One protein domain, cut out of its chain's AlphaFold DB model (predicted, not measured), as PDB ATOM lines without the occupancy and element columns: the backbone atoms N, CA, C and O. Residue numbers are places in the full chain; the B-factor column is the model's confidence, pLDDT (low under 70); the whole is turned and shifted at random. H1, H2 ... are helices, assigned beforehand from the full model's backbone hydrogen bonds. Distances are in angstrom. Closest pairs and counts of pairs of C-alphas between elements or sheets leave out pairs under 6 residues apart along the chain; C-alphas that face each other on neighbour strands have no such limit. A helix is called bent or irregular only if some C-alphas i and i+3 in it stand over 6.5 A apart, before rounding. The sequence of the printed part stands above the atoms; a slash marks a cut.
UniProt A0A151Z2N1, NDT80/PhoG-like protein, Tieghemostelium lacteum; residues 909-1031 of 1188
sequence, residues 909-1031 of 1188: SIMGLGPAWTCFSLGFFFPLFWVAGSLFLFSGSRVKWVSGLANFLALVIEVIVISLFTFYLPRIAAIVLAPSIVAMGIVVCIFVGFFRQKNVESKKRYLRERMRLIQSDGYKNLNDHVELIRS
ATOM      1  N   SER A 909      -9.613  11.807 -97.694       53.00
ATOM      2  CA  SER A 909     -10.091  12.647 -98.796       53.00
ATOM      3  C   SER A 909      -9.025  13.656 -99.234       53.00
ATOM      4  O   SER A 909      -8.836  14.685 -98.592       53.00
ATOM      5  N   ILE A 910      -8.390  13.404-100.387       54.84
ATOM      6  CA  ILE A 910      -7.268  14.175-100.973       54.84
ATOM      7  C   ILE A 910      -7.497  15.702-101.043       54.84
ATOM      8  O   ILE A 910      -6.535  16.463-101.041       54.84
ATOM      9  N   MET A 911      -8.749  16.182-101.047       58.44
ATOM     10  CA  MET A 911      -9.073  17.621-100.984       58.44
ATOM     11  C   MET A 911     -10.060  18.001 -99.863       58.44
ATOM     12  O   MET A 911     -10.625  19.096 -99.874       58.44
ATOM     13  N   GLY A 912     -10.273  17.132 -98.868       59.25
ATOM     14  CA  GLY A 912     -11.218  17.336 -97.755       59.25
ATOM     15  C   GLY A 912     -12.702  17.348 -98.152       59.25
ATOM     16  O   GLY A 912     -13.566  17.609 -97.318       59.25
ATOM     17  N   LEU A 913     -13.007  17.058 -99.417       65.38
ATOM     18  CA  LEU A 913     -14.351  16.759 -99.904       65.38
ATOM     19  C   LEU A 913     -14.524  15.245 -99.798       65.38
ATOM     20  O   LEU A 913     -13.709  14.521-100.362       65.38
ATOM     21  N   GLY A 914     -15.544  14.782 -99.071       76.38
ATOM     22  CA  GLY A 914     -15.694  13.364 -98.711       76.38
ATOM     23  C   GLY A 914     -15.629  12.393 -99.907       76.38
ATOM     24  O   GLY A 914     -15.935  12.794-101.031       76.38
ATOM     25  N   PRO A 915     -15.316  11.102 -99.681       81.06
ATOM     26  CA  PRO A 915     -14.679  10.213-100.665       81.06
ATOM     27  C   PRO A 915     -15.351  10.095-102.048       81.06
ATOM     28  O   PRO A 915     -14.674   9.902-103.055       81.06
ATOM     29  N   ALA A 916     -16.670  10.275-102.132       81.94
ATOM     30  CA  ALA A 916     -17.409  10.288-103.396       81.94
ATOM     31  C   ALA A 916     -17.056  11.484-104.315       81.94
ATOM     32  O   ALA A 916     -17.085  11.358-105.539       81.94
ATOM     33  N   TRP A 917     -16.680  12.636-103.747       85.44
ATOM     34  CA  TRP A 917     -16.204  13.810-104.490       85.44
ATOM     35  C   TRP A 917     -14.724  13.706-104.881       85.44
ATOM     36  O   TRP A 917     -14.336  14.225-105.930       85.44
ATOM     37  N   THR A 918     -13.895  12.989-104.109       85.50
ATOM     38  CA  THR A 918     -12.540  12.647-104.575       85.50
ATOM     39  C   THR A 918     -12.577  11.659-105.732       85.50
ATOM     40  O   THR A 918     -11.823  11.852-106.675       85.50
ATOM     41  N   CYS A 919     -13.495  10.684-105.742       87.44
ATOM     42  CA  CYS A 919     -13.737   9.850-106.927       87.44
ATOM     43  C   CYS A 919     -14.106  10.694-108.161       87.44
ATOM     44  O   CYS A 919     -13.547  10.480-109.232       87.44
ATOM     45  N   PHE A 920     -14.955  11.715-107.989       88.56
ATOM     46  CA  PHE A 920     -15.339  12.613-109.082       88.56
ATOM     47  C   PHE A 920     -14.149  13.403-109.642       88.56
ATOM     48  O   PHE A 920     -13.984  13.488-110.855       88.56
ATOM     49  N   SER A 921     -13.297  13.941-108.763       84.19
ATOM     50  CA  SER A 921     -12.124  14.735-109.164       84.19
ATOM     51  C   SER A 921     -11.004  13.869-109.756       84.19
ATOM     52  O   SER A 921     -10.368  14.270-110.725       84.19
ATOM     53  N   LEU A 922     -10.782  12.666-109.212       85.12
ATOM     54  CA  LEU A 922      -9.788  11.712-109.721       85.12
ATOM     55  C   LEU A 922     -10.205  11.073-111.051       85.12
ATOM     56  O   LEU A 922      -9.335  10.692-111.828       85.12
ATOM     57  N   GLY A 923     -11.506  10.990-111.347       85.31
ATOM     58  CA  GLY A 923     -12.004  10.439-112.610       85.31
ATOM     59  C   GLY A 923     -11.511  11.180-113.858       85.31
ATOM     60  O   GLY A 923     -11.243  10.532-114.863       85.31
ATOM     61  N   PHE A 924     -11.251  12.493-113.763       84.25
ATOM     62  CA  PHE A 924     -10.623  13.288-114.834       84.25
ATOM     63  C   PHE A 924      -9.161  12.901-115.132       84.25
ATOM     64  O   PHE A 924      -8.607  13.316-116.142       84.25
ATOM     65  N   PHE A 925      -8.518  12.123-114.261       83.75
ATOM     66  CA  PHE A 925      -7.177  11.571-114.490       83.75
ATOM     67  C   PHE A 925      -7.233  10.056-114.743       83.75
ATOM     68  O   PHE A 925      -6.418   9.520-115.490       83.75
ATOM     69  N   PHE A 926      -8.207   9.371-114.138       86.88
ATOM     70  CA  PHE A 926      -8.388   7.923-114.199       86.88
ATOM     71  C   PHE A 926      -9.893   7.574-114.196       86.88
ATOM     72  O   PHE A 926     -10.457   7.372-113.115       86.88
ATOM     73  N   PRO A 927     -10.568   7.441-115.358       83.00
ATOM     74  CA  PRO A 927     -12.031   7.273-115.444       83.00
ATOM     75  C   PRO A 927     -12.633   6.103-114.641       83.00
ATOM     76  O   PRO A 927     -13.803   6.142-114.259       83.00
ATOM     77  N   LEU A 928     -11.829   5.095-114.277       86.19
ATOM     78  CA  LEU A 928     -12.199   4.039-113.319       86.19
ATOM     79  C   LEU A 928     -12.692   4.589-111.963       86.19
ATOM     80  O   LEU A 928     -13.533   3.966-111.312       86.19
ATOM     81  N   PHE A 929     -12.229   5.769-111.539       89.88
ATOM     82  CA  PHE A 929     -12.712   6.415-110.317       89.88
ATOM     83  C   PHE A 929     -14.145   6.947-110.447       89.88
ATOM     84  O   PHE A 929     -14.852   6.947-109.441       89.88
ATOM     85  N   TRP A 930     -14.631   7.291-111.647       92.50
ATOM     86  CA  TRP A 930     -16.057   7.578-111.854       92.50
ATOM     87  C   TRP A 930     -16.915   6.313-111.726       92.50
ATOM     88  O   TRP A 930     -18.001   6.375-111.151       92.50
ATOM     89  N   VAL A 931     -16.411   5.142-112.144       90.25
ATOM     90  CA  VAL A 931     -17.081   3.851-111.886       90.25
ATOM     91  C   VAL A 931     -17.208   3.612-110.380       90.25
ATOM     92  O   VAL A 931     -18.319   3.429-109.880       90.25
ATOM     93  N   ALA A 932     -16.104   3.705-109.631       88.25
ATOM     94  CA  ALA A 932     -16.108   3.548-108.173       88.25
ATOM     95  C   ALA A 932     -16.982   4.605-107.466       88.25
ATOM     96  O   ALA A 932     -17.693   4.298-106.509       88.25
ATOM     97  N   GLY A 933     -16.972   5.845-107.961       88.12
ATOM     98  CA  GLY A 933     -17.791   6.937-107.447       88.12
ATOM     99  C   GLY A 933     -19.286   6.782-107.740       88.12
ATOM    100  O   GLY A 933     -20.109   7.190-106.920       88.12
ATOM    101  N   SER A 934     -19.666   6.146-108.853       91.12
ATOM    102  CA  SER A 934     -21.077   5.917-109.206       91.12
ATOM    103  C   SER A 934     -21.812   5.042-108.180       91.12
ATOM    104  O   SER A 934     -23.000   5.249-107.934       91.12
ATOM    105  N   LEU A 935     -21.098   4.150-107.477       90.00
ATOM    106  CA  LEU A 935     -21.649   3.290-106.419       90.00
ATOM    107  C   LEU A 935     -22.280   4.080-105.257       90.00
ATOM    108  O   LEU A 935     -23.150   3.564-104.552       90.00
ATOM    109  N   PHE A 936     -21.914   5.354-105.070       89.12
ATOM    110  CA  PHE A 936     -22.553   6.222-104.077       89.12
ATOM    111  C   PHE A 936     -24.002   6.625-104.432       89.12
ATOM    112  O   PHE A 936     -24.694   7.150-103.558       89.12
ATOM    113  N   LEU A 937     -24.509   6.300-105.633       88.38
ATOM    114  CA  LEU A 937     -25.943   6.359-105.970       88.38
ATOM    115  C   LEU A 937     -26.813   5.502-105.039       88.38
ATOM    116  O   LEU A 937     -27.960   5.854-104.776       88.38
ATOM    117  N   PHE A 938     -26.276   4.414-104.485       86.25
ATOM    118  CA  PHE A 938     -26.993   3.563-103.526       86.25
ATOM    119  C   PHE A 938     -26.893   4.073-102.075       86.25
ATOM    120  O   PHE A 938     -27.322   3.404-101.135       86.25
ATOM    121  N   SER A 939     -26.315   5.260-101.850       84.06
ATOM    122  CA  SER A 939     -26.127   5.821-100.513       84.06
ATOM    123  C   SER A 939     -27.334   6.643-100.053       84.06
ATOM    124  O   SER A 939     -27.652   7.676-100.634       84.06
ATOM    125  N   GLY A 940     -27.943   6.265 -98.924       68.62
ATOM    126  CA  GLY A 940     -29.076   6.985 -98.316       68.62
ATOM    127  C   GLY A 940     -28.779   8.402 -97.788       68.62
ATOM    128  O   GLY A 940     -29.653   9.029 -97.196       68.62
ATOM    129  N   SER A 941     -27.563   8.929 -97.973       85.50
ATOM    130  CA  SER A 941     -27.235  10.330 -97.683       85.50
ATOM    131  C   SER A 941     -27.351  11.164 -98.954       85.50
ATOM    132  O   SER A 941     -26.606  10.929 -99.902       85.50
ATOM    133  N   ARG A 942     -28.212  12.194 -98.948       73.25
ATOM    134  CA  ARG A 942     -28.428  13.096-100.099       73.25
ATOM    135  C   ARG A 942     -27.123  13.653-100.682       73.25
ATOM    136  O   ARG A 942     -26.991  13.732-101.895       73.25
ATOM    137  N   VAL A 943     -26.142  13.988 -99.838       79.06
ATOM    138  CA  VAL A 943     -24.836  14.506-100.293       79.06
ATOM    139  C   VAL A 943     -24.046  13.437-101.053       79.06
ATOM    140  O   VAL A 943     -23.493  13.733-102.107       79.06
ATOM    141  N   LYS A 944     -24.029  12.193-100.550       84.25
ATOM    142  CA  LYS A 944     -23.353  11.062-101.207       84.25
ATOM    143  C   LYS A 944     -24.073  10.656-102.498       84.25
ATOM    144  O   LYS A 944     -23.408  10.420-103.503       84.25
ATOM    145  N   TRP A 945     -25.405  10.669-102.487       90.00
ATOM    146  CA  TRP A 945     -26.251  10.410-103.651       90.00
ATOM    147  C   TRP A 945     -25.994  11.406-104.791       90.00
ATOM    148  O   TRP A 945     -25.725  10.982-105.911       90.00
ATOM    149  N   VAL A 946     -25.966  12.718-104.504       86.31
ATOM    150  CA  VAL A 946     -25.660  13.759-105.508       86.31
ATOM    151  C   VAL A 946     -24.256  13.580-106.095       86.31
ATOM    152  O   VAL A 946     -24.099  13.648-107.312       86.31
ATOM    153  N   SER A 947     -23.240  13.282-105.277       85.88
ATOM    154  CA  SER A 947     -21.909  12.951-105.811       85.88
ATOM    155  C   SER A 947     -21.902  11.657-106.629       85.88
ATOM    156  O   SER A 947     -21.219  11.596-107.646       85.88
ATOM    157  N   GLY A 948     -22.666  10.633-106.239       90.69
ATOM    158  CA  GLY A 948     -22.801   9.396-107.013       90.69
ATOM    159  C   GLY A 948     -23.411   9.648-108.389       90.69
ATOM    160  O   GLY A 948     -22.895   9.156-109.390       90.69
ATOM    161  N   LEU A 949     -24.440  10.497-108.452       92.69
ATOM    162  CA  LEU A 949     -25.063  10.942-109.696       92.69
ATOM    163  C   LEU A 949     -24.087  11.738-110.575       92.69
ATOM    164  O   LEU A 949     -24.019  11.485-111.772       92.69
ATOM    165  N   ALA A 950     -23.281  12.634-109.996       89.69
ATOM    166  CA  ALA A 950     -22.250  13.368-110.735       89.69
ATOM    167  C   ALA A 950     -21.178  12.433-111.335       89.69
ATOM    168  O   ALA A 950     -20.825  12.578-112.503       89.69
ATOM    169  N   ASN A 951     -20.709  11.437-110.572       91.75
ATOM    170  CA  ASN A 951     -19.788  10.406-111.071       91.75
ATOM    171  C   ASN A 951     -20.418   9.560-112.192       91.75
ATOM    172  O   ASN A 951     -19.778   9.315-113.208       91.75
ATOM    173  N   PHE A 952     -21.674   9.137-112.029       93.31
ATOM    174  CA  PHE A 952     -22.391   8.353-113.036       93.31
ATOM    175  C   PHE A 952     -22.607   9.134-114.341       93.31
ATOM    176  O   PHE A 952     -22.366   8.600-115.421       93.31
ATOM    177  N   LEU A 953     -22.998  10.409-114.257       92.44
ATOM    178  CA  LEU A 953     -23.161  11.269-115.432       92.44
ATOM    179  C   LEU A 953     -21.828  11.501-116.157       92.44
ATOM    180  O   LEU A 953     -21.797  11.416-117.382       92.44
ATOM    181  N   ALA A 954     -20.729  11.725-115.428       88.62
ATOM    182  CA  ALA A 954     -19.399  11.841-116.029       88.62
ATOM    183  C   ALA A 954     -18.975  10.550-116.751       88.62
ATOM    184  O   ALA A 954     -18.535  10.610-117.895       88.62
ATOM    185  N   LEU A 955     -19.201   9.380-116.139       90.06
ATOM    186  CA  LEU A 955     -18.937   8.079-116.760       90.06
ATOM    187  C   LEU A 955     -19.745   7.866-118.054       90.06
ATOM    188  O   LEU A 955     -19.200   7.390-119.045       90.06
ATOM    189  N   VAL A 956     -21.034   8.224-118.059       91.62
ATOM    190  CA  VAL A 956     -21.895   8.106-119.251       91.62
ATOM    191  C   VAL A 956     -21.435   9.053-120.364       91.62
ATOM    192  O   VAL A 956     -21.374   8.639-121.521       91.62
ATOM    193  N   ILE A 957     -21.067  10.293-120.028       89.19
ATOM    194  CA  ILE A 957     -20.518  11.260-120.991       89.19
ATOM    195  C   ILE A 957     -19.207  10.733-121.588       89.19
ATOM    196  O   ILE A 957     -19.068  10.731-122.807       89.19
ATOM    197  N   GLU A 958     -18.290  10.224-120.765       85.25
ATOM    198  CA  GLU A 958     -17.009   9.671-121.220       85.25
ATOM    199  C   GLU A 958     -17.202   8.491-122.184       85.25
ATOM    200  O   GLU A 958     -16.601   8.459-123.256       85.25
ATOM    201  N   VAL A 959     -18.108   7.556-121.873       87.94
ATOM    202  CA  VAL A 959     -18.431   6.425-122.765       87.94
ATOM    203  C   VAL A 959     -19.008   6.902-124.104       87.94
ATOM    204  O   VAL A 959     -18.643   6.362-125.151       87.94
ATOM    205  N   ILE A 960     -19.864   7.931-124.108       87.56
ATOM    206  CA  ILE A 960     -20.409   8.533-125.338       87.56
ATOM    207  C   ILE A 960     -19.301   9.222-126.148       87.56
ATOM    208  O   ILE A 960     -19.205   9.006-127.356       87.56
ATOM    209  N   VAL A 961     -18.438  10.008-125.498       82.75
ATOM    210  CA  VAL A 961     -17.327  10.726-126.141       82.75
ATOM    211  C   VAL A 961     -16.327   9.742-126.747       82.75
ATOM    212  O   VAL A 961     -16.033   9.849-127.937       82.75
ATOM    213  N   ILE A 962     -15.869   8.737-125.992       80.88
ATOM    214  CA  ILE A 962     -14.979   7.678-126.496       80.88
ATOM    215  C   ILE A 962     -15.614   6.956-127.689       80.88
ATOM    216  O   ILE A 962     -14.943   6.763-128.705       80.88
ATOM    217  N   SER A 963     -16.899   6.594-127.607       81.19
ATOM    218  CA  SER A 963     -17.606   5.919-128.703       81.19
ATOM    219  C   SER A 963     -17.613   6.775-129.973       81.19
ATOM    220  O   SER A 963     -17.184   6.311-131.029       81.19
ATOM    221  N   LEU A 964     -18.022   8.046-129.875       79.81
ATOM    222  CA  LEU A 964     -18.042   8.974-131.012       79.81
ATOM    223  C   LEU A 964     -16.640   9.169-131.610       79.81
ATOM    224  O   LEU A 964     -16.465   9.048-132.821       79.81
ATOM    225  N   PHE A 965     -15.619   9.408-130.787       72.88
ATOM    226  CA  PHE A 965     -14.254   9.609-131.282       72.88
ATOM    227  C   PHE A 965     -13.640   8.346-131.909       72.88
ATOM    228  O   PHE A 965     -12.892   8.464-132.883       72.88
ATOM    229  N   THR A 966     -13.998   7.156-131.414       75.06
ATOM    230  CA  THR A 966     -13.588   5.864-131.996       75.06
ATOM    231  C   THR A 966     -14.196   5.655-133.384       75.06
ATOM    232  O   THR A 966     -13.493   5.205-134.287       75.06
ATOM    233  N   PHE A 967     -15.468   6.019-133.583       77.88
ATOM    234  CA  PHE A 967     -16.132   5.904-134.888       77.88
ATOM    235  C   PHE A 967     -15.712   6.985-135.895       77.88
ATOM    236  O   PHE A 967     -15.609   6.678-137.080       77.88
ATOM    237  N   TYR A 968     -15.466   8.228-135.461       72.44
ATOM    238  CA  TYR A 968     -15.259   9.346-136.392       72.44
ATOM    239  C   TYR A 968     -13.788   9.682-136.715       72.44
ATOM    240  O   TYR A 968     -13.502   9.937-137.882       72.44
ATOM    241  N   LEU A 969     -12.841   9.688-135.757       70.88
ATOM    242  CA  LEU A 969     -11.416  10.008-136.026       70.88
ATOM    243  C   LEU A 969     -10.428   9.230-135.116       70.88
ATOM    244  O   LEU A 969      -9.718   9.839-134.302       70.88
ATOM    245  N   PRO A 970     -10.276   7.901-135.284       69.06
ATOM    246  CA  PRO A 970      -9.482   7.064-134.376       69.06
ATOM    247  C   PRO A 970      -7.987   7.431-134.291       69.06
ATOM    248  O   PRO A 970      -7.361   7.194-133.262       69.06
ATOM    249  N   ARG A 971      -7.399   8.047-135.331       69.75
ATOM    250  CA  ARG A 971      -5.981   8.476-135.326       69.75
ATOM    251  C   ARG A 971      -5.709   9.804-134.607       69.75
ATOM    252  O   ARG A 971      -4.557  10.078-134.297       69.75
ATOM    253  N   ILE A 972      -6.732  10.628-134.366       68.06
ATOM    254  CA  ILE A 972      -6.580  11.962-133.748       68.06
ATOM    255  C   ILE A 972      -7.152  11.979-132.323       68.06
ATOM    256  O   ILE A 972      -6.609  12.664-131.456       68.06
ATOM    257  N   ALA A 973      -8.179  11.160-132.061       64.31
ATOM    258  CA  ALA A 973      -8.842  11.002-130.767       64.31
ATOM    259  C   ALA A 973      -7.874  10.965-129.569       64.31
ATOM    260  O   ALA A 973      -7.915  11.849-128.718       64.31
ATOM    261  N   ALA A 974      -6.964   9.986-129.523       65.19
ATOM    262  CA  ALA A 974      -6.074   9.785-128.377       65.19
ATOM    263  C   ALA A 974      -5.119  10.967-128.113       65.19
ATOM    264  O   ALA A 974      -4.790  11.245-126.962       65.19
ATOM    265  N   ILE A 975      -4.697  11.675-129.167       72.00
ATOM    266  CA  ILE A 975      -3.709  12.764-129.085       72.00
ATOM    267  C   ILE A 975      -4.354  14.064-128.585       72.00
ATOM    268  O   ILE A 975      -3.719  14.820-127.855       72.00
ATOM    269  N   VAL A 976      -5.616  14.325-128.944       73.38
ATOM    270  CA  VAL A 976      -6.319  15.574-128.589       73.38
ATOM    271  C   VAL A 976      -7.159  15.429-127.316       73.38
ATOM    272  O   VAL A 976      -7.224  16.360-126.510       73.38
ATOM    273  N   LEU A 977      -7.789  14.270-127.101       70.31
ATOM    274  CA  LEU A 977      -8.734  14.082-125.999       70.31
ATOM    275  C   LEU A 977      -8.024  13.992-124.639       70.31
ATOM    276  O   LEU A 977      -8.402  14.697-123.704       70.31
ATOM    277  N   ALA A 978      -6.958  13.189-124.532       70.62
ATOM    278  CA  ALA A 978      -6.284  12.944-123.254       70.62
ATOM    279  C   ALA A 978      -5.670  14.215-122.618       70.62
ATOM    280  O   ALA A 978      -5.936  14.454-121.437       70.62
ATOM    281  N   PRO A 979      -4.944  15.095-123.347       78.19
ATOM    282  CA  PRO A 979      -4.472  16.360-122.774       78.19
ATOM    283  C   PRO A 979      -5.618  17.289-122.357       78.19
ATOM    284  O   PRO A 979      -5.516  17.973-121.339       78.19
ATOM    285  N   SER A 980      -6.721  17.292-123.113       78.38
ATOM    286  CA  SER A 980      -7.882  18.153-122.855       78.38
ATOM    287  C   SER A 980      -8.623  17.762-121.571       78.38
ATOM    288  O   SER A 980      -8.949  18.631-120.762       78.38
ATOM    289  N   ILE A 981      -8.839  16.460-121.343       77.19
ATOM    290  CA  ILE A 981      -9.487  15.948-120.123       77.19
ATOM    291  C   ILE A 981      -8.601  16.214-118.892       77.19
ATOM    292  O   ILE A 981      -9.095  16.711-117.878       77.19
ATOM    293  N   VAL A 982      -7.284  15.990-118.995       79.56
ATOM    294  CA  VAL A 982      -6.325  16.283-117.911       79.56
ATOM    295  C   VAL A 982      -6.283  17.782-117.583       79.56
ATOM    296  O   VAL A 982      -6.335  18.158-116.410       79.56
ATOM    297  N   ALA A 983      -6.258  18.659-118.593       82.62
ATOM    298  CA  ALA A 983      -6.318  20.107-118.394       82.62
ATOM    299  C   ALA A 983      -7.624  20.542-117.702       82.62
ATOM    300  O   ALA A 983      -7.596  21.352-116.770       82.62
ATOM    301  N   MET A 984      -8.763  19.959-118.092       80.31
ATOM    302  CA  MET A 984     -10.053  20.197-117.439       80.31
ATOM    303  C   MET A 984     -10.042  19.744-115.970       80.31
ATOM    304  O   MET A 984     -10.483  20.495-115.097       80.31
ATOM    305  N   GLY A 985      -9.472  18.570-115.674       79.31
ATOM    306  CA  GLY A 985      -9.297  18.067-114.307       79.31
ATOM    307  C   GLY A 985      -8.468  19.003-113.422       79.31
ATOM    308  O   GLY A 985      -8.854  19.286-112.285       79.31
ATOM    309  N   ILE A 986      -7.373  19.555-113.957       82.56
ATOM    310  CA  ILE A 986      -6.528  20.542-113.264       82.56
ATOM    311  C   ILE A 986      -7.321  21.822-112.948       82.56
ATOM    312  O   ILE A 986      -7.302  22.286-111.805       82.56
ATOM    313  N   VAL A 987      -8.070  22.366-113.915       83.75
ATOM    314  CA  VAL A 987      -8.903  23.570-113.712       83.75
ATOM    315  C   VAL A 987      -9.972  23.338-112.640       83.75
ATOM    316  O   VAL A 987     -10.135  24.179-111.751       83.75
ATOM    317  N   VAL A 988     -10.654  22.186-112.661       80.50
ATOM    318  CA  VAL A 988     -11.640  21.808-111.630       80.50
ATOM    319  C   VAL A 988     -10.987  21.756-110.245       80.50
ATOM    320  O   VAL A 988     -11.514  22.351-109.303       80.50
ATOM    321  N   CYS A 989      -9.817  21.123-110.114       76.81
ATOM    322  CA  CYS A 989      -9.087  21.039-108.845       76.81
ATOM    323  C   CYS A 989      -8.692  22.421-108.290       76.81
ATOM    324  O   CYS A 989      -8.883  22.683-107.100       76.81
ATOM    325  N   ILE A 990      -8.200  23.328-109.142       81.38
ATOM    326  CA  ILE A 990      -7.833  24.702-108.750       81.38
ATOM    327  C   ILE A 990      -9.067  25.479-108.268       81.38
ATOM    328  O   ILE A 990      -9.042  26.085-107.194       81.38
ATOM    329  N   PHE A 991     -10.167  25.431-109.025       76.94
ATOM    330  CA  PHE A 991     -11.399  26.159-108.706       76.94
ATOM    331  C   PHE A 991     -12.011  25.686-107.377       76.94
ATOM    332  O   PHE A 991     -12.400  26.491-106.525       76.94
ATOM    333  N   VAL A 992     -12.016  24.368-107.160       72.94
ATOM    334  CA  VAL A 992     -12.458  23.716-105.921       72.94
ATOM    335  C   VAL A 992     -11.577  24.104-104.723       72.94
ATOM    336  O   VAL A 992     -12.106  24.440-103.657       72.94
ATOM    337  N   GLY A 993     -10.250  24.134-104.891       70.81
ATOM    338  CA  GLY A 993      -9.316  24.596-103.860       70.81
ATOM    339  C   GLY A 993      -9.566  26.052-103.447       70.81
ATOM    340  O   GLY A 993      -9.682  26.355-102.256       70.81
ATOM    341  N   PHE A 994      -9.749  26.941-104.428       71.06
ATOM    342  CA  PHE A 994     -10.002  28.367-104.201       71.06
ATOM    343  C   PHE A 994     -11.322  28.618-103.447       71.06
ATOM    344  O   PHE A 994     -11.370  29.395-102.485       71.06
ATOM    345  N   PHE A 995     -12.394  27.900-103.809       61.06
ATOM    346  CA  PHE A 995     -13.675  27.960-103.095       61.06
ATOM    347  C   PHE A 995     -13.590  27.419-101.658       61.06
ATOM    348  O   PHE A 995     -14.248  27.968-100.764       61.06
ATOM    349  N   ARG A 996     -12.766  26.392-101.393       62.62
ATOM    350  CA  ARG A 996     -12.512  25.905-100.025       62.62
ATOM    351  C   ARG A 996     -11.806  26.971 -99.182       62.62
ATOM    352  O   ARG A 996     -12.263  27.251 -98.073       62.62
ATOM    353  N   GLN A 997     -10.744  27.593 -99.699       58.00
ATOM    354  CA  GLN A 997      -9.976  28.612 -98.971       58.00
ATOM    355  C   GLN A 997     -10.858  29.806 -98.565       58.00
ATOM    356  O   GLN A 997     -10.940  30.152 -97.382       58.00
ATOM    357  N   LYS A 998     -11.610  30.371 -99.521       54.19
ATOM    358  CA  LYS A 998     -12.469  31.551 -99.305       54.19
ATOM    359  C   LYS A 998     -13.591  31.312 -98.279       54.19
ATOM    360  O   LYS A 998     -13.905  32.207 -97.490       54.19
ATOM    361  N   ASN A 999     -14.171  30.109 -98.244       52.81
ATOM    362  CA  ASN A 999     -15.258  29.760 -97.317       52.81
ATOM    363  C   ASN A 999     -14.784  29.367 -95.908       52.81
ATOM    364  O   ASN A 999     -15.482  29.644 -94.933       52.81
ATOM    365  N   VAL A1000     -13.611  28.738 -95.764       55.84
ATOM    366  CA  VAL A1000     -13.073  28.401 -94.432       55.84
ATOM    367  C   VAL A1000     -12.614  29.662 -93.702       55.84
ATOM    368  O   VAL A1000     -12.906  29.832 -92.516       55.84
ATOM    369  N   GLU A1001     -11.914  30.563 -94.393       53.50
ATOM    370  CA  GLU A1001     -11.285  31.697 -93.721       53.50
ATOM    371  C   GLU A1001     -12.275  32.810 -93.352       53.50
ATOM    372  O   GLU A1001     -12.221  33.319 -92.232       53.50
ATOM    373  N   SER A1002     -13.241  33.123 -94.222       54.28
ATOM    374  CA  SER A1002     -14.334  34.054 -93.895       54.28
ATOM    375  C   SER A1002     -15.096  33.615 -92.638       54.28
ATOM    376  O   SER A1002     -15.324  34.424 -91.739       54.28
ATOM    377  N   LYS A1003     -15.387  32.315 -92.504       49.12
ATOM    378  CA  LYS A1003     -16.049  31.737 -91.326       49.12
ATOM    379  C   LYS A1003     -15.166  31.794 -90.068       49.12
ATOM    380  O   LYS A1003     -15.652  32.185 -89.008       49.12
ATOM    381  N   LYS A1004     -13.859  31.495 -90.179       52.03
ATOM    382  CA  LYS A1004     -12.877  31.620 -89.074       52.03
ATOM    383  C   LYS A1004     -12.567  33.073 -88.671       52.03
ATOM    384  O   LYS A1004     -12.080  33.291 -87.560       52.03
ATOM    385  N   ARG A1005     -12.805  34.067 -89.534       54.25
ATOM    386  CA  ARG A1005     -12.735  35.500 -89.186       54.25
ATOM    387  C   ARG A1005     -14.047  35.964 -88.536       54.25
ATOM    388  O   ARG A1005     -14.008  36.465 -87.418       54.25
ATOM    389  N   TYR A1006     -15.202  35.667 -89.140       57.50
ATOM    390  CA  TYR A1006     -16.528  36.018 -88.602       57.50
ATOM    391  C   TYR A1006     -16.771  35.501 -87.173       57.50
ATOM    392  O   TYR A1006     -17.246  36.261 -86.330       57.50
ATOM    393  N   LEU A1007     -16.418  34.245 -86.858       51.72
ATOM    394  CA  LEU A1007     -16.570  33.733 -85.486       51.72
ATOM    395  C   LEU A1007     -15.634  34.418 -84.474       51.72
ATOM    396  O   LEU A1007     -16.038  34.591 -83.327       51.72
ATOM    397  N   ARG A1008     -14.420  34.827 -84.872       60.81
ATOM    398  CA  ARG A1008     -13.489  35.533 -83.974       60.81
ATOM    399  C   ARG A1008     -13.984  36.937 -83.649       60.81
ATOM    400  O   ARG A1008     -14.095  37.263 -82.472       60.81
ATOM    401  N   GLU A1009     -14.373  37.717 -84.655       55.59
ATOM    402  CA  GLU A1009     -14.908  39.064 -84.423       55.59
ATOM    403  C   GLU A1009     -16.226  39.021 -83.636       55.59
ATOM    404  O   GLU A1009     -16.428  39.811 -82.717       55.59
ATOM    405  N   ARG A1010     -17.091  38.033 -83.909       50.34
ATOM    406  CA  ARG A1010     -18.328  37.841 -83.145       50.34
ATOM    407  C   ARG A1010     -18.077  37.409 -81.694       50.34
ATOM    408  O   ARG A1010     -18.793  37.886 -80.821       50.34
ATOM    409  N   MET A1011     -17.080  36.565 -81.406       48.97
ATOM    410  CA  MET A1011     -16.695  36.279 -80.013       48.97
ATOM    411  C   MET A1011     -16.098  37.507 -79.321       48.97
ATOM    412  O   MET A1011     -16.451  37.770 -78.176       48.97
ATOM    413  N   ARG A1012     -15.262  38.288 -80.018       61.62
ATOM    414  CA  ARG A1012     -14.656  39.510 -79.475       61.62
ATOM    415  C   ARG A1012     -15.714  40.529 -79.044       61.62
ATOM    416  O   ARG A1012     -15.629  41.037 -77.932       61.62
ATOM    417  N   LEU A1013     -16.723  40.760 -79.887       51.75
ATOM    418  CA  LEU A1013     -17.853  41.648 -79.588       51.75
ATOM    419  C   LEU A1013     -18.732  41.108 -78.447       51.75
ATOM    420  O   LEU A1013     -19.100  41.844 -77.540       51.75
ATOM    421  N   ILE A1014     -19.024  39.802 -78.425       53.41
ATOM    422  CA  ILE A1014     -19.803  39.196 -77.329       53.41
ATOM    423  C   ILE A1014     -19.051  39.293 -75.989       53.41
ATOM    424  O   ILE A1014     -19.683  39.509 -74.955       53.41
ATOM    425  N   GLN A1015     -17.719  39.186 -75.993       52.06
ATOM    426  CA  GLN A1015     -16.900  39.391 -74.797       52.06
ATOM    427  C   GLN A1015     -16.840  40.865 -74.370       52.06
ATOM    428  O   GLN A1015     -17.049  41.130 -73.188       52.06
ATOM    429  N   SER A1016     -16.617  41.826 -75.279       56.06
ATOM    430  CA  SER A1016     -16.606  43.255 -74.912       56.06
ATOM    431  C   SER A1016     -17.949  43.708 -74.351       56.06
ATOM    432  O   SER A1016     -18.010  44.333 -73.291       56.06
ATOM    433  N   ASP A1017     -19.030  43.354 -75.037       53.97
ATOM    434  CA  ASP A1017     -20.353  43.904 -74.767       53.97
ATOM    435  C   ASP A1017     -20.997  43.188 -73.574       53.97
ATOM    436  O   ASP A1017     -21.659  43.820 -72.752       53.97
ATOM    437  N   GLY A1018     -20.742  41.882 -73.424       55.72
ATOM    438  CA  GLY A1018     -21.159  41.099 -72.263       55.72
ATOM    439  C   GLY A1018     -20.494  41.565 -70.966       55.72
ATOM    440  O   GLY A1018     -21.185  41.740 -69.964       55.72
ATOM    441  N   TYR A1019     -19.180  41.820 -70.981       46.12
ATOM    442  CA  TYR A1019     -18.455  42.262 -69.783       46.12
ATOM    443  C   TYR A1019     -18.813  43.700 -69.392       46.12
ATOM    444  O   TYR A1019     -19.002  43.992 -68.211       46.12
ATOM    445  N   LYS A1020     -18.967  44.591 -70.380       50.88
ATOM    446  CA  LYS A1020     -19.340  45.989 -70.142       50.88
ATOM    447  C   LYS A1020     -20.762  46.107 -69.591       50.88
ATOM    448  O   LYS A1020     -20.948  46.679 -68.527       50.88
ATOM    449  N   ASN A1021     -21.736  45.453 -70.226       56.34
ATOM    450  CA  ASN A1021     -23.128  45.447 -69.767       56.34
ATOM    451  C   ASN A1021     -23.288  44.784 -68.379       56.34
ATOM    452  O   ASN A1021     -24.099  45.224 -67.568       56.34
ATOM    453  N   LEU A1022     -22.478  43.764 -68.056       48.81
ATOM    454  CA  LEU A1022     -22.434  43.193 -66.705       48.81
ATOM    455  C   LEU A1022     -21.904  44.202 -65.673       48.81
ATOM    456  O   LEU A1022     -22.501  44.340 -64.605       48.81
ATOM    457  N   ASN A1023     -20.826  44.928 -65.986       59.44
ATOM    458  CA  ASN A1023     -20.297  45.978 -65.114       59.44
ATOM    459  C   ASN A1023     -21.320  47.108 -64.908       59.44
ATOM    460  O   ASN A1023     -21.593  47.482 -63.769       59.44
ATOM    461  N   ASP A1024     -21.942  47.584 -65.987       64.56
ATOM    462  CA  ASP A1024     -22.951  48.646 -65.958       64.56
ATOM    463  C   ASP A1024     -24.177  48.228 -65.114       64.56
ATOM    464  O   ASP A1024     -24.682  49.010 -64.304       64.56
ATOM    465  N   HIS A1025     -24.615  46.962 -65.198       51.09
ATOM    466  CA  HIS A1025     -25.655  46.411 -64.319       51.09
ATOM    467  C   HIS A1025     -25.214  46.295 -62.847       51.09
ATOM    468  O   HIS A1025     -26.015  46.573 -61.950       51.09
ATOM    469  N   VAL A1026     -23.963  45.913 -62.570       63.16
ATOM    470  CA  VAL A1026     -23.410  45.868 -61.203       63.16
ATOM    471  C   VAL A1026     -23.320  47.274 -60.599       63.16
ATOM    472  O   VAL A1026     -23.646  47.456 -59.421       63.16
ATOM    473  N   GLU A1027     -22.960  48.288 -61.389       65.62
ATOM    474  CA  GLU A1027     -23.016  49.690 -60.969       65.62
ATOM    475  C   GLU A1027     -24.452  50.165 -60.731       65.62
ATOM    476  O   GLU A1027     -24.709  50.808 -59.711       65.62
ATOM    477  N   LEU A1028     -25.407  49.796 -61.594       67.75
ATOM    478  CA  LEU A1028     -26.823  50.133 -61.421       67.75
ATOM    479  C   LEU A1028     -27.356  49.604 -60.079       67.75
ATOM    480  O   LEU A1028     -27.876  50.384 -59.274       67.75
ATOM    481  N   ILE A1029     -27.127  48.316 -59.792       60.50
ATOM    482  CA  ILE A1029     -27.500  47.651 -58.531       60.50
ATOM    483  C   ILE A1029     -26.815  48.327 -57.335       60.50
ATOM    484  O   ILE A1029     -27.463  48.622 -56.328       60.50
ATOM    485  N   ARG A1030     -25.518  48.643 -57.441       67.25
ATOM    486  CA  ARG A1030     -24.763  49.368 -56.403       67.25
ATOM    487  C   ARG A1030     -25.299  50.793 -56.192       67.25
ATOM    488  O   ARG A1030     -25.288  51.282 -55.058       67.25
ATOM    489  N   SER A1031     -25.812  51.444 -57.238       62.81
ATOM    490  CA  SER A1031     -26.464  52.757 -57.162       62.81
ATOM    491  C   SER A1031     -27.815  52.677 -56.444       62.81
ATOM    492  O   SER A1031     -28.090  53.501 -55.573       62.81
TER     493      SER A1031
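What this domain is: This is residues 909 to 1031 of the 1188 residues of the protein "NDT80/PhoG-like protein" of Tieghemostelium lacteum (UniProt A0A151Z2N1). One very long helix, H4, makes the length of this domain; its first residues meet the last residues of the shorter H3 at a sharp turn, the two helices forming a narrow V, and residues 997 to 1031 of H4 stick out free as a long arm. H1 sits in the opening of the V between H3 and H4, and H2 packs on H1 and H3, away from H4. The printed part has 123 residues, with four named helices in the order H1, H2, H3, H4 and no named strand: all helix. It is extended, with a radius of gyration of the C-alphas of 25.1 A and spans of 91 by 31 by 19 A.

How they stand to each other: H4, residues 970 to 1031, has a kink of 26 degrees near residue 977. H3, residues 942 to 968, is close to H4 but not clearly touching, at a shallow tilt of 19 degrees, opposite ways; their closest C-alphas are those of Phe 965 and Ala 973, 5.6 A apart. H1, residues 915 to 923, is the hub, touching three helices. It touches residues 985 to 989 of H4, closest at the C-alphas of Ser 921 and Gly 985, 6.7 A, opposite ways at a shallow tilt of 34 degrees, only just short of steep. H1 touches residues 944 to 951 of H3, closest at the C-alphas of Phe 920 and Asn 951, 5.3 A, the same way at a shallow tilt of 16 degrees. H2, residues 928 to 938, forms a helical hairpin with H1, closest at the C-alphas of Gly 923 and Phe 929, 4.7 A. H2 and H3 also form a hairpin, at a steep tilt of 42 degrees; H2 touches residues 944 to 955 of H3, closest at the C-alphas of Phe 936 and Gly 948, 4.3 A. H2 and H4 are apart. Every O i to N i+4 pair is within hydrogen-bond range in H1 and H3, against 51 of 58 in H4 and 3 of 7 in H2, where 7 of 8 O i to N i+3 pairs are.

Where its parts are: H4 is 91.3 A long, from C-alpha 970 at (-9.482, 7.064, -134.376) to C-alpha 1031 at (-26.464, 52.757, -57.162). It is irregular: C-alphas 971 and 974 are 7.1 A apart. H3 is 38.8 A long, H2 17.7 A and H1 12.2 A, beginning at C-alpha 915 (-14.679, 10.213, -100.665).

The domain as a whole: The C-alphas of Arg 971 and Ser 1031, the two farthest apart, are 92.1 A apart. Without the free stretch, the body of 88 residues spans 42 by 29 by 15 A. The printed part has no cut, and its three links are tight. The mean pLDDT of the printed part is 73.2; residues 909 to 913, 940, 970 to 974 and 995 to 1031 are under 70.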